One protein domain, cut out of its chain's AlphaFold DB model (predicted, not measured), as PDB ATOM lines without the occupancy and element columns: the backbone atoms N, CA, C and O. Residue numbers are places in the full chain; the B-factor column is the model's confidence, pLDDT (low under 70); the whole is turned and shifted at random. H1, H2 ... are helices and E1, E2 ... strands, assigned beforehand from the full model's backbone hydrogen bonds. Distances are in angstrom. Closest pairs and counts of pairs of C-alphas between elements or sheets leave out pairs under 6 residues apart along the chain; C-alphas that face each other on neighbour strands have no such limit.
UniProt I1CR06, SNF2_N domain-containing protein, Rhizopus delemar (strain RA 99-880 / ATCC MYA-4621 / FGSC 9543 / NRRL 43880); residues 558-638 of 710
ATOM      1  N   SER A 558      48.445 -51.481  27.502       85.31
ATOM      2  CA  SER A 558      49.237 -50.334  27.958       85.31
ATOM      3  C   SER A 558      49.375 -50.328  29.483       85.31
ATOM      4  O   SER A 558      48.454 -50.777  30.174       85.31
ATOM      5  N   PRO A 559      50.489 -49.803  30.026       88.62
ATOM      6  CA  PRO A 559      50.657 -49.669  31.467       88.62
ATOM      7  C   PRO A 559      49.572 -48.758  32.055       88.62
ATOM      8  O   PRO A 559      49.158 -47.769  31.449       88.62
ATOM      9  N   ALA A 560      49.107 -49.086  33.257       90.19
ATOM     10  CA  ALA A 560      48.126 -48.268  33.954       90.19
ATOM     11  C   ALA A 560      48.784 -47.054  34.613       90.19
ATOM     12  O   ALA A 560      49.973 -47.050  34.939       90.19
ATOM     13  N   LEU A 561      47.981 -46.019  34.832       89.56
ATOM     14  CA  LEU A 561      48.361 -44.791  35.513       89.56
ATOM     15  C   LEU A 561      47.920 -44.859  36.975       89.56
ATOM     16  O   LEU A 561      46.772 -45.190  37.260       89.56
ATOM     17  N   LYS A 562      48.823 -44.515  37.895       90.00
ATOM     18  CA  LYS A 562      48.530 -44.298  39.315       90.00
ATOM     19  C   LYS A 562      48.023 -42.872  39.489       90.00
ATOM     20  O   LYS A 562      48.785 -41.921  39.287       90.00
ATOM     21  N   VAL A 563      46.749 -42.725  39.834       88.06
ATOM     22  CA  VAL A 563      46.069 -41.435  39.970       88.06
ATOM     23  C   VAL A 563      45.601 -41.234  41.409       88.06
ATOM     24  O   VAL A 563      44.921 -42.083  41.979       88.06
ATOM     25  N   VAL A 564      45.953 -40.092  41.996       88.00
ATOM     26  CA  VAL A 564      45.574 -39.699  43.365       88.00
ATOM     27  C   VAL A 564      44.655 -38.486  43.304       88.00
ATOM     28  O   VAL A 564      44.757 -37.698  42.369       88.00
ATOM     29  N   GLY A 565      43.768 -38.318  44.288       82.38
ATOM     30  CA  GLY A 565      42.883 -37.147  44.373       82.38
ATOM     31  C   GLY A 565      41.629 -37.242  43.501       82.38
ATOM     32  O   GLY A 565      40.975 -36.236  43.248       82.38
ATOM     33  N   LEU A 566      41.283 -38.450  43.043       81.38
ATOM     34  CA  LEU A 566      40.005 -38.723  42.388       81.38
ATOM     35  C   LEU A 566      38.870 -38.828  43.421       81.38
ATOM     36  O   LEU A 566      39.024 -39.576  44.399       81.38
ATOM     37  N   PRO A 567      37.726 -38.150  43.188       79.69
ATOM     38  CA  PRO A 567      36.510 -38.364  43.972       79.69
ATOM     39  C   PRO A 567      36.059 -39.834  43.947       79.69
ATOM     40  O   PRO A 567      36.263 -40.529  42.951       79.69
ATOM     41  N   GLU A 568      35.430 -40.297  45.033       77.19
ATOM     42  CA  GLU A 568      35.083 -41.717  45.256       77.19
ATOM     43  C   GLU A 568      34.278 -42.328  44.105       77.19
ATOM     44  O   GLU A 568      34.631 -43.383  43.597       77.19
ATOM     45  N   VAL A 569      33.284 -41.603  43.593       75.62
ATOM     46  CA  VAL A 569      32.439 -42.067  42.484       75.62
ATOM     47  C   VAL A 569      33.254 -42.375  41.218       75.62
ATOM     48  O   VAL A 569      32.997 -43.362  40.534       75.62
ATOM     49  N   PHE A 570      34.267 -41.562  40.902       76.88
ATOM     50  CA  PHE A 570      35.140 -41.822  39.752       76.88
ATOM     51  C   PHE A 570      36.123 -42.950  40.032       76.88
ATOM     52  O   PHE A 570      36.462 -43.701  39.122       76.88
ATOM     53  N   ARG A 571      36.576 -43.087  41.279       78.19
ATOM     54  CA  ARG A 571      37.441 -44.192  41.690       78.19
ATOM     55  C   ARG A 571      36.731 -45.532  41.528       78.19
ATOM     56  O   ARG A 571      37.309 -46.442  40.951       78.19
ATOM     57  N   ASP A 572      35.475 -45.616  41.944       76.81
ATOM     58  CA  ASP A 572      34.692 -46.850  41.867       76.81
ATOM     59  C   ASP A 572      34.355 -47.243  40.426       76.81
ATOM     60  O   ASP A 572      34.308 -48.426  40.088       76.81
ATOM     61  N   CYS A 573      34.131 -46.257  39.554       74.94
ATOM     62  CA  CYS A 573      33.709 -46.522  38.181       74.94
ATOM     63  C   CYS A 573      34.852 -46.576  37.165       74.94
ATOM     64  O   CYS A 573      34.713 -47.221  36.123       74.94
ATOM     65  N   TRP A 574      35.956 -45.871  37.408       76.56
ATOM     66  CA  TRP A 574      37.089 -45.804  36.482       76.56
ATOM     67  C   TRP A 574      38.343 -46.510  36.996       76.56
ATOM     68  O   TRP A 574      39.249 -46.783  36.204       76.56
ATOM     69  N   GLY A 575      38.405 -46.788  38.296       79.31
ATOM     70  CA  GLY A 575      39.525 -47.449  38.939       79.31
ATOM     71  C   GLY A 575      39.519 -48.960  38.786       79.31
ATOM     72  O   GLY A 575      38.490 -49.624  38.849       79.31
ATOM     73  N   MET A 576      40.715 -49.514  38.628       80.81
ATOM     74  CA  MET A 576      40.990 -50.945  38.746       80.81
ATOM     75  C   MET A 576      41.285 -51.348  40.196       80.81
ATOM     76  O   MET A 576      41.100 -52.513  40.535       80.81
ATOM     77  N   SER A 577      41.713 -50.390  41.032       76.62
ATOM     78  CA  SER A 577      41.864 -50.526  42.487       76.62
ATOM     79  C   SER A 577      41.000 -49.489  43.216       76.62
ATOM     80  O   SER A 577      40.786 -48.383  42.708       76.62
ATOM     81  N   GLN A 578      40.533 -49.856  44.413       64.44
ATOM     82  CA  GLN A 578      39.766 -49.008  45.333       64.44
ATOM     83  C   GLN A 578      40.653 -48.217  46.317       64.44
ATOM     84  O   GLN A 578      40.141 -47.436  47.122       64.44
ATOM     85  N   ASP A 579      41.976 -48.373  46.239       71.94
ATOM     86  CA  ASP A 579      42.929 -47.668  47.100       71.94
ATOM     87  C   ASP A 579      42.950 -46.147  46.850       71.94
ATOM     88  O   ASP A 579      42.506 -45.647  45.815       71.94
ATOM     89  N   GLN A 580      43.518 -45.381  47.793       66.62
ATOM     90  CA  GLN A 580      43.752 -43.937  47.605       66.62
ATOM     91  C   GLN A 580      44.598 -43.633  46.356       66.62
ATOM     92  O   GLN A 580      44.438 -42.571  45.748       66.62
ATOM     93  N   GLU A 581      45.469 -44.568  45.968       79.12
ATOM     94  CA  GLU A 581      46.148 -44.587  44.675       79.12
ATOM     95  C   GLU A 581      45.345 -45.438  43.689       79.12
ATOM     96  O   GLU A 581      45.467 -46.661  43.623       79.12
ATOM     97  N   CYS A 582      44.507 -44.777  42.900       85.81
ATOM     98  CA  CYS A 582      43.648 -45.447  41.945       85.81
ATOM     99  C   CYS A 582      44.433 -45.806  40.678       85.81
ATOM    100  O   CYS A 582      44.977 -44.929  40.002       85.81
ATOM    101  N   LEU A 583      44.478 -47.092  40.334       88.69
ATOM    102  CA  LEU A 583      45.020 -47.552  39.057       88.69
ATOM    103  C   LEU A 583      43.987 -47.380  37.949       88.69
ATOM    104  O   LEU A 583      42.878 -47.895  38.055       88.69
ATOM    105  N   MET A 584      44.356 -46.704  36.869       86.50
ATOM    106  CA  MET A 584      43.462 -46.427  35.747       86.50
ATOM    107  C   MET A 584      44.099 -46.789  34.412       86.50
ATOM    108  O   MET A 584      45.291 -46.572  34.201       86.50
ATOM    109  N   SER A 585      43.293 -47.265  33.461       85.00
ATOM    110  CA  SER A 585      43.768 -47.455  32.086       85.00
ATOM    111  C   SER A 585      44.152 -46.108  31.469       85.00
ATOM    112  O   SER A 585      43.395 -45.136  31.583       85.00
ATOM    113  N   GLN A 586      45.273 -46.067  30.755       79.38
ATOM    114  CA  GLN A 586      45.748 -44.861  30.082       79.38
ATOM    115  C   GLN A 586      44.724 -44.294  29.084       79.38
ATOM    116  O   GLN A 586      44.481 -43.087  29.080       79.38
ATOM    117  N   ASP A 587      44.060 -45.154  28.305       78.00
ATOM    118  CA  ASP A 587      43.032 -44.749  27.333       78.00
ATOM    119  C   ASP A 587      41.869 -43.998  27.985       78.00
ATOM    120  O   ASP A 587      41.392 -42.986  27.461       78.00
ATOM    121  N   ARG A 588      41.428 -44.453  29.165       79.94
ATOM    122  CA  ARG A 588      40.370 -43.779  29.923       79.94
ATOM    123  C   ARG A 588      40.817 -42.391  30.366       79.94
ATOM    124  O   ARG A 588      40.112 -41.426  30.109       79.94
ATOM    125  N   VAL A 589      41.994 -42.267  30.979       76.62
ATOM    126  CA  VAL A 589      42.489 -40.962  31.451       76.62
ATOM    127  C   VAL A 589      42.626 -39.978  30.286       76.62
ATOM    128  O   VAL A 589      42.162 -38.845  30.376       76.62
ATOM    129  N   VAL A 590      43.206 -40.413  29.162       74.69
ATOM    130  CA  VAL A 590      43.396 -39.552  27.986       74.69
ATOM    131  C   VAL A 590      42.059 -39.146  27.357       74.69
ATOM    132  O   VAL A 590      41.887 -37.973  27.021       74.69
ATOM    133  N   SER A 591      41.109 -40.075  27.215       75.81
ATOM    134  CA  SER A 591      39.799 -39.786  26.613       75.81
ATOM    135  C   SER A 591      38.965 -38.807  27.440       75.81
ATOM    136  O   SER A 591      38.441 -37.848  26.875       75.81
ATOM    137  N   GLU A 592      38.904 -38.977  28.763       72.81
ATOM    138  CA  GLU A 592      38.169 -38.061  29.645       72.81
ATOM    139  C   GLU A 592      38.861 -36.684  29.723       72.81
ATOM    140  O   GLU A 592      38.200 -35.646  29.689       72.81
ATOM    141  N   MET A 593      40.202 -36.631  29.725       69.81
ATOM    142  CA  MET A 593      40.938 -35.359  29.655       69.81
ATOM    143  C   MET A 593      40.687 -34.599  28.346       69.81
ATOM    144  O   MET A 593      40.545 -33.374  28.360       69.81
ATOM    145  N   ASP A 594      40.667 -35.294  27.206       69.19
ATOM    146  CA  ASP A 594      40.393 -34.676  25.905       69.19
ATOM    147  C   ASP A 594      38.918 -34.258  25.776       69.19
ATOM    148  O   ASP A 594      38.623 -33.253  25.124       69.19
ATOM    149  N   TYR A 595      37.996 -34.977  26.424       69.38
ATOM    150  CA  TYR A 595      36.587 -34.594  26.530       69.38
ATOM    151  C   TYR A 595      36.410 -33.292  27.326       69.38
ATOM    152  O   TYR A 595      35.832 -32.332  26.814       69.38
ATOM    153  N   LEU A 596      36.997 -33.208  28.524       67.12
ATOM    154  CA  LEU A 596      36.906 -32.025  29.387       67.12
ATOM    155  C   LEU A 596      37.550 -30.780  28.761       67.12
ATOM    156  O   LEU A 596      37.003 -29.685  28.864       67.12
ATOM    157  N   LYS A 597      38.675 -30.930  28.047       66.81
ATOM    158  CA  LYS A 597      39.314 -29.813  27.322       66.81
ATOM    159  C   LYS A 597      38.426 -29.226  26.226       66.81
ATOM    160  O   LYS A 597      38.438 -28.016  26.034       66.81
ATOM    161  N   ARG A 598      37.680 -30.059  25.489       66.38
ATOM    162  CA  ARG A 598      36.816 -29.590  24.387       66.38
ATOM    163  C   ARG A 598      35.631 -28.750  24.872       66.38
ATOM    164  O   ARG A 598      35.094 -27.983  24.081       66.38
ATOM    165  N   LYS A 599      35.229 -28.882  26.141       63.72
ATOM    166  CA  LYS A 599      34.041 -28.224  26.715       63.72
ATOM    167  C   LYS A 599      34.359 -27.221  27.847       63.72
ATOM    168  O   LYS A 599      33.448 -26.782  28.545       63.72
ATOM    169  N   GLN A 600      35.628 -26.814  28.000       54.88
ATOM    170  CA  GLN A 600      36.117 -25.917  29.067       54.88
ATOM    171  C   GLN A 600      35.536 -24.484  29.064       54.88
ATOM    172  O   GLN A 600      35.658 -23.801  30.074       54.88
ATOM    173  N   ASP A 601      34.873 -24.035  27.992       52.94
ATOM    174  CA  ASP A 601      34.318 -22.670  27.861       52.94
ATOM    175  C   ASP A 601      32.906 -22.498  28.460       52.94
ATOM    176  O   ASP A 601      32.145 -21.615  28.066       52.94
ATOM    177  N   SER A 602      32.500 -23.377  29.376       53.41
ATOM    178  CA  SER A 602      31.087 -23.559  29.675       53.41
ATOM    179  C   SER A 602      30.855 -23.767  31.187       53.41
ATOM    180  O   SER A 602      31.344 -24.735  31.764       53.41
ATOM    181  N   ASP A 603      30.128 -22.841  31.836       54.66
ATOM    182  CA  ASP A 603      29.780 -22.798  33.284       54.66
ATOM    183  C   ASP A 603      28.821 -23.937  33.729       54.66
ATOM    184  O   ASP A 603      28.025 -23.796  34.661       54.66
ATOM    185  N   TYR A 604      28.845 -25.080  33.046       58.38
ATOM    186  CA  TYR A 604      27.869 -26.148  33.229       58.38
ATOM    187  C   TYR A 604      28.217 -27.051  34.418       58.38
ATOM    188  O   TYR A 604      29.377 -27.374  34.686       58.38
ATOM    189  N   ALA A 605      27.169 -27.494  35.116       61.22
ATOM    190  CA  ALA A 605      27.245 -28.643  36.005       61.22
ATOM    191  C   ALA A 605      27.327 -29.921  35.154       61.22
ATOM    192  O   ALA A 605      26.598 -30.066  34.175       61.22
ATOM    193  N   TYR A 606      28.201 -30.846  35.529       68.44
ATOM    194  CA  TYR A 606      28.340 -32.154  34.895       68.44
ATOM    195  C   TYR A 606      27.629 -33.211  35.736       68.44
ATOM    196  O   TYR A 606      27.712 -33.189  36.961       68.44
ATOM    197  N   VAL A 607      26.954 -34.154  35.093       69.69
ATOM    198  CA  VAL A 607      26.356 -35.332  35.718       69.69
ATOM    199  C   VAL A 607      27.206 -36.541  35.368       69.69
ATOM    200  O   VAL A 607      27.597 -36.734  34.218       69.69
ATOM    201  N   PHE A 608      27.487 -37.368  36.367       69.12
ATOM    202  CA  PHE A 608      28.093 -38.669  36.141       69.12
ATOM    203  C   PHE A 608      27.006 -39.738  36.006       69.12
ATOM    204  O   PHE A 608      26.261 -39.979  36.954       69.12
ATOM    205  N   ASP A 609      26.919 -40.382  34.841       66.00
ATOM    206  CA  ASP A 609      25.894 -41.395  34.529       66.00
ATOM    207  C   ASP A 609      26.263 -42.818  35.010       66.00
ATOM    208  O   ASP A 609      25.506 -43.773  34.827       66.00
ATOM    209  N   GLY A 610      27.432 -42.975  35.640       63.81
ATOM    210  CA  GLY A 610      28.010 -44.269  36.021       63.81
ATOM    211  C   GLY A 610      29.113 -44.763  35.077       63.81
ATOM    212  O   GLY A 610      29.862 -45.670  35.432       63.81
ATOM    213  N   HIS A 611      29.258 -44.163  33.894       65.38
ATOM    214  CA  HIS A 611      30.236 -44.557  32.882       65.38
ATOM    215  C   HIS A 611      31.067 -43.388  32.331       65.38
ATOM    216  O   HIS A 611      32.247 -43.598  32.014       65.38
ATOM    217  N   ARG A 612      30.490 -42.188  32.206       66.62
ATOM    218  CA  ARG A 612      31.099 -40.970  31.645       66.62
ATOM    219  C   ARG A 612      30.588 -39.710  32.349       66.62
ATOM    220  O   ARG A 612      29.544 -39.707  32.996       66.62
ATOM    221  N   LEU A 613      31.347 -38.626  32.207       66.88
ATOM    222  CA  LEU A 613      30.883 -37.282  32.548       66.88
ATOM    223  C   LEU A 613      30.067 -36.713  31.385       66.88
ATOM    224  O   LEU A 613      30.569 -36.631  30.267       66.88
ATOM    225  N   LEU A 614      28.832 -36.300  31.658       68.62
ATOM    226  CA  LEU A 614      27.936 -35.642  30.706       68.62
ATOM    227  C   LEU A 614      27.583 -34.232  31.207       68.62
ATOM    228  O   LEU A 614      27.547 -34.019  32.418       68.62
ATOM    229  N   PRO A 615      27.306 -33.249  30.336       67.19
ATOM    230  CA  PRO A 615      26.683 -31.995  30.746       67.19
ATOM    231  C   PRO A 615      25.311 -32.285  31.363       67.19
ATOM    232  O   PRO A 615      24.594 -33.161  30.878       67.19
ATOM    233  N   ALA A 616      24.923 -31.551  32.408       65.12
ATOM    234  CA  ALA A 616      23.633 -31.738  33.080       65.12
ATOM    235  C   ALA A 616      22.427 -31.647  32.126       65.12
ATOM    236  O   ALA A 616      21.387 -32.247  32.386       65.12
ATOM    237  N   ASP A 617      22.578 -30.933  31.012       63.66
ATOM    238  CA  ASP A 617      21.557 -30.723  29.986       63.66
ATOM    239  C   ASP A 617      21.390 -31.930  29.044       63.66
ATOM    240  O   ASP A 617      20.331 -32.095  28.442       63.66
ATOM    241  N   GLU A 618      22.423 -32.772  28.917       64.06
ATOM    242  CA  GLU A 618      22.431 -33.984  28.082       64.06
ATOM    243  C   GLU A 618      22.098 -35.253  28.895       64.06
ATOM    244  O   GLU A 618      21.954 -36.332  28.322       64.06
ATOM    245  N   ALA A 619      21.965 -35.151  30.224       60.09
ATOM    246  CA  ALA A 619      21.643 -36.285  31.084       60.09
ATOM    247  C   ALA A 619      20.157 -36.677  30.953       60.09
ATOM    248  O   ALA A 619      19.255 -35.926  31.338       60.09
ATOM    249  N   GLU A 620      19.884 -37.876  30.431       58.00
ATOM    250  CA  GLU A 620      18.532 -38.441  30.405       58.00
ATOM    251  C   GLU A 620      18.020 -38.645  31.842       58.00
ATOM    252  O   GLU A 620      18.658 -39.304  32.661       58.00
ATOM    253  N   LYS A 621      16.836 -38.098  32.158       54.56
ATOM    254  CA  LYS A 621      16.188 -38.189  33.487       54.56
ATOM    255  C   LYS A 621      15.763 -39.610  33.893       54.56
ATOM    256  O   LYS A 621      15.151 -39.770  34.944       54.56
ATOM    257  N   ASP A 622      16.051 -40.613  33.071       47.00
ATOM    258  CA  ASP A 622      15.496 -41.964  33.161       47.00
ATOM    259  C   ASP A 622      16.501 -42.956  33.766       47.00
ATOM    260  O   ASP A 622      16.801 -44.013  33.214       47.00
ATOM    261  N   THR A 623      17.084 -42.590  34.909       53.41
ATOM    262  CA  THR A 623      17.911 -43.515  35.688       53.41
ATOM    263  C   THR A 623      17.437 -43.530  37.138       53.41
ATOM    264  O   THR A 623      17.457 -42.514  37.823       53.41
ATOM    265  N   ASP A 624      17.051 -44.708  37.638       52.75
ATOM    266  CA  ASP A 624      16.720 -45.002  39.050       52.75
ATOM    267  C   ASP A 624      17.921 -44.809  40.017       52.75
ATOM    268  O   ASP A 624      17.918 -45.281  41.156       52.75
ATOM    269  N   ARG A 625      18.997 -44.139  39.575       55.56
ATOM    270  CA  ARG A 625      20.229 -43.896  40.334       55.56
ATOM    271  C   ARG A 625      20.321 -42.418  40.735       55.56
ATOM    272  O   ARG A 625      20.008 -41.549  39.925       55.56
ATOM    273  N   PRO A 626      20.780 -42.100  41.958       57.34
ATOM    274  CA  PRO A 626      20.991 -40.716  42.365       57.34
ATOM    275  C   PRO A 626      22.041 -40.051  41.461       57.34
ATOM    276  O   PRO A 626      23.182 -40.504  41.394       57.34
ATOM    277  N   MET A 627      21.652 -38.983  40.759       60.53
ATOM    278  CA  MET A 627      22.568 -38.192  39.934       60.53
ATOM    279  C   MET A 627      23.426 -37.277  40.811       60.53
ATOM    280  O   MET A 627      22.909 -36.410  41.519       60.53
ATOM    281  N   THR A 628      24.745 -37.446  40.732       63.00
ATOM    282  CA  THR A 628      25.714 -36.583  41.418       63.00
ATOM    283  C   THR A 628      26.199 -35.500  40.457       63.00
ATOM    284  O   THR A 628      26.701 -35.810  39.374       63.00
ATOM    285  N   PHE A 629      26.050 -34.234  40.856       67.81
ATOM    286  CA  PHE A 629      26.476 -33.075  40.071       67.81
ATOM    287  C   PHE A 629      27.904 -32.655  40.431       67.81
ATOM    288  O   PHE A 629      28.257 -32.533  41.604       67.81
ATOM    289  N   TYR A 630      28.702 -32.378  39.408       69.00
ATOM    290  CA  TYR A 630      30.102 -31.985  39.482       69.00
ATOM    291  C   TYR A 630      30.302 -30.616  38.832       69.00
ATOM    292  O   TYR A 630      29.676 -30.295  37.827       69.00
ATOM    293  N   THR A 631      31.192 -29.796  39.384       68.38
ATOM    294  CA  THR A 631      31.635 -28.565  38.714       68.38
ATOM    295  C   THR A 631      32.742 -28.887  37.710       68.38
ATOM    296  O   THR A 631      33.365 -29.948  37.785       68.38
ATOM    297  N   ALA A 632      33.057 -27.954  36.806       62.62
ATOM    298  CA  ALA A 632      34.183 -28.087  35.872       62.62
ATOM    299  C   ALA A 632      35.535 -28.394  36.562       62.62
ATOM    300  O   ALA A 632      36.445 -28.936  35.936       62.62
ATOM    301  N   ASN A 633      35.654 -28.099  37.862       66.94
ATOM    302  CA  ASN A 633      36.845 -28.342  38.678       66.94
ATOM    303  C   ASN A 633      36.815 -29.670  39.453       66.94
ATOM    304  O   ASN A 633      37.703 -29.907  40.260       66.94
ATOM    305  N   ALA A 634      35.844 -30.560  39.237       66.38
ATOM    306  CA  ALA A 634      35.718 -31.798  40.020       66.38
ATOM    307  C   ALA A 634      36.931 -32.746  39.950       66.38
ATOM    308  O   ALA A 634      37.085 -33.610  40.810       66.38
ATOM    309  N   LEU A 635      37.797 -32.580  38.947       72.81
ATOM    310  CA  LEU A 635      39.047 -33.326  38.794       72.81
ATOM    311  C   LEU A 635      40.296 -32.454  39.019       72.81
ATOM    312  O   LEU A 635      41.395 -32.880  38.677       72.81
ATOM    313  N   SER A 636      40.167 -31.239  39.572       72.62
ATOM    314  CA  SER A 636      41.314 -30.341  39.796       72.62
ATOM    315  C   SER A 636      42.346 -30.923  40.762       72.62
ATOM    316  O   SER A 636      43.537 -30.641  40.636       72.62
ATOM    317  N   ASP A 637      41.886 -31.748  41.702       77.44
ATOM    318  CA  ASP A 637      42.734 -32.404  42.697       77.44
ATOM    319  C   ASP A 637      43.343 -33.718  42.181       77.44
ATOM    320  O   ASP A 637      44.278 -34.239  42.793       77.44
ATOM    321  N   ALA A 638      42.869 -34.226  41.035       81.38
ATOM    322  CA  ALA A 638      43.347 -35.466  40.445       81.38
ATOM    323  C   ALA A 638      44.745 -35.284  39.827       81.38
ATOM    324  O   ALA A 638      44.970 -34.429  38.967       81.38
TER     325      ALA A 638
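Overview. This is residues 558 to 638 of the 710 residues of the protein "SNF2_N domain-containing protein" of Rhizopus delemar (strain RA 99-880 / ATCC MYA-4621 / FGSC 9543 / NRRL 43880) (UniProt I1CR06). Two small antiparallel sheets stand at opposite ends of the domain, the two-stranded E1 and E2 at one and the three-stranded E4, E3 and E5 at the other, with the helices H1 and H2 between them. H2, the longer helix, starts next to the two-stranded sheet and runs toward the level of the other, while a long loop of residues 616 to 627 makes a wide swing at the far end and residues 631 to 638 run back toward the first sheet. The printed part has 81 residues with two named helices and five named strands, in the order E1, H1, E2, H2, E3, E4, E5, and the larger sheet has the order E4, E3, E5. The class is mixed, helices and strands, though under half of the residues, 36 of 81, are in named elements. The whole is compact, with a radius of gyration of the C-alphas of 12.8 A, and the C-alphas span 34 by 30 by 21 A.

Arrangement. E1, residues 561 to 564, and E2, residues 582 to 584, are antiparallel neighbours at 146 degrees between their directions. N 561 and O 584 are 2.8 A apart and N 582 and O 563 are 2.9 A apart, both within hydrogen-bond range. H1, residues 568 to 574, comes closest to E2 at the C-alphas of Arg 571 and Cys 582, 6.3 A apart. H2, residues 586 to 598, is close to H1 but not clearly touching: their closest C-alphas, those of Trp 574 and Arg 588, are 7.6 A apart. The two helices run opposite ways at a steep tilt of 67 degrees. In both helices every O i to N i+4 pair is within hydrogen-bond range. E3, residues 606 to 608, and E4, residues 613 to 615, form a hairpin, antiparallel at 140 degrees, with N 607 and O 614 within hydrogen-bond range at 2.7 A. On the other side of E3 is E5, residues 628 to 630, antiparallel to it at 139 degrees, with N 606 and O 630 within hydrogen-bond range at 2.8 A. E3 is the inner strand; E4 and E5 are the edge strands. H1 is only just on this sheet, with 5 pairs of C-alphas within 10 A, and only grazes it with residues 569 to 573. H2 is also only just on it, with 5 such pairs, and only grazes it with residues 592 to 596. E1 and E2 are apart from E3, E4 and E5.

Along the chain. E1 begins at C-alpha 561 at (48.361, -44.791, 35.513) and is 9.8 A from first to last C-alpha. H1 is 9.9 A long and E2 is 6.3 A. H2 measures 18.6 A, from C-alpha 586 at (45.748, -44.861, 30.082) to C-alpha 598. E3 and E5 are each 6.6 A long and E4 is 7.0 A. E5 ends at C-alpha 630 at (30.102, -31.985, 39.482).

Size, cuts and confidence. The two C-alphas farthest apart, those of Pro 559 and Lys 621, are 36.4 A apart. The printed part has no cut. The link from E4 to E5, 12 residues, is long; its C-alphas lie 13 to 20 A from the mean of the C-alphas. The links from E1 to H1, E2 to H2 and E3 to E4 are tight, and those from H1 to E2 and from H2 to E3 are short. The mean pLDDT of the printed part is 70.9, and 44 residues are under 70: residue 578, residue 580 and residues 593 to 634.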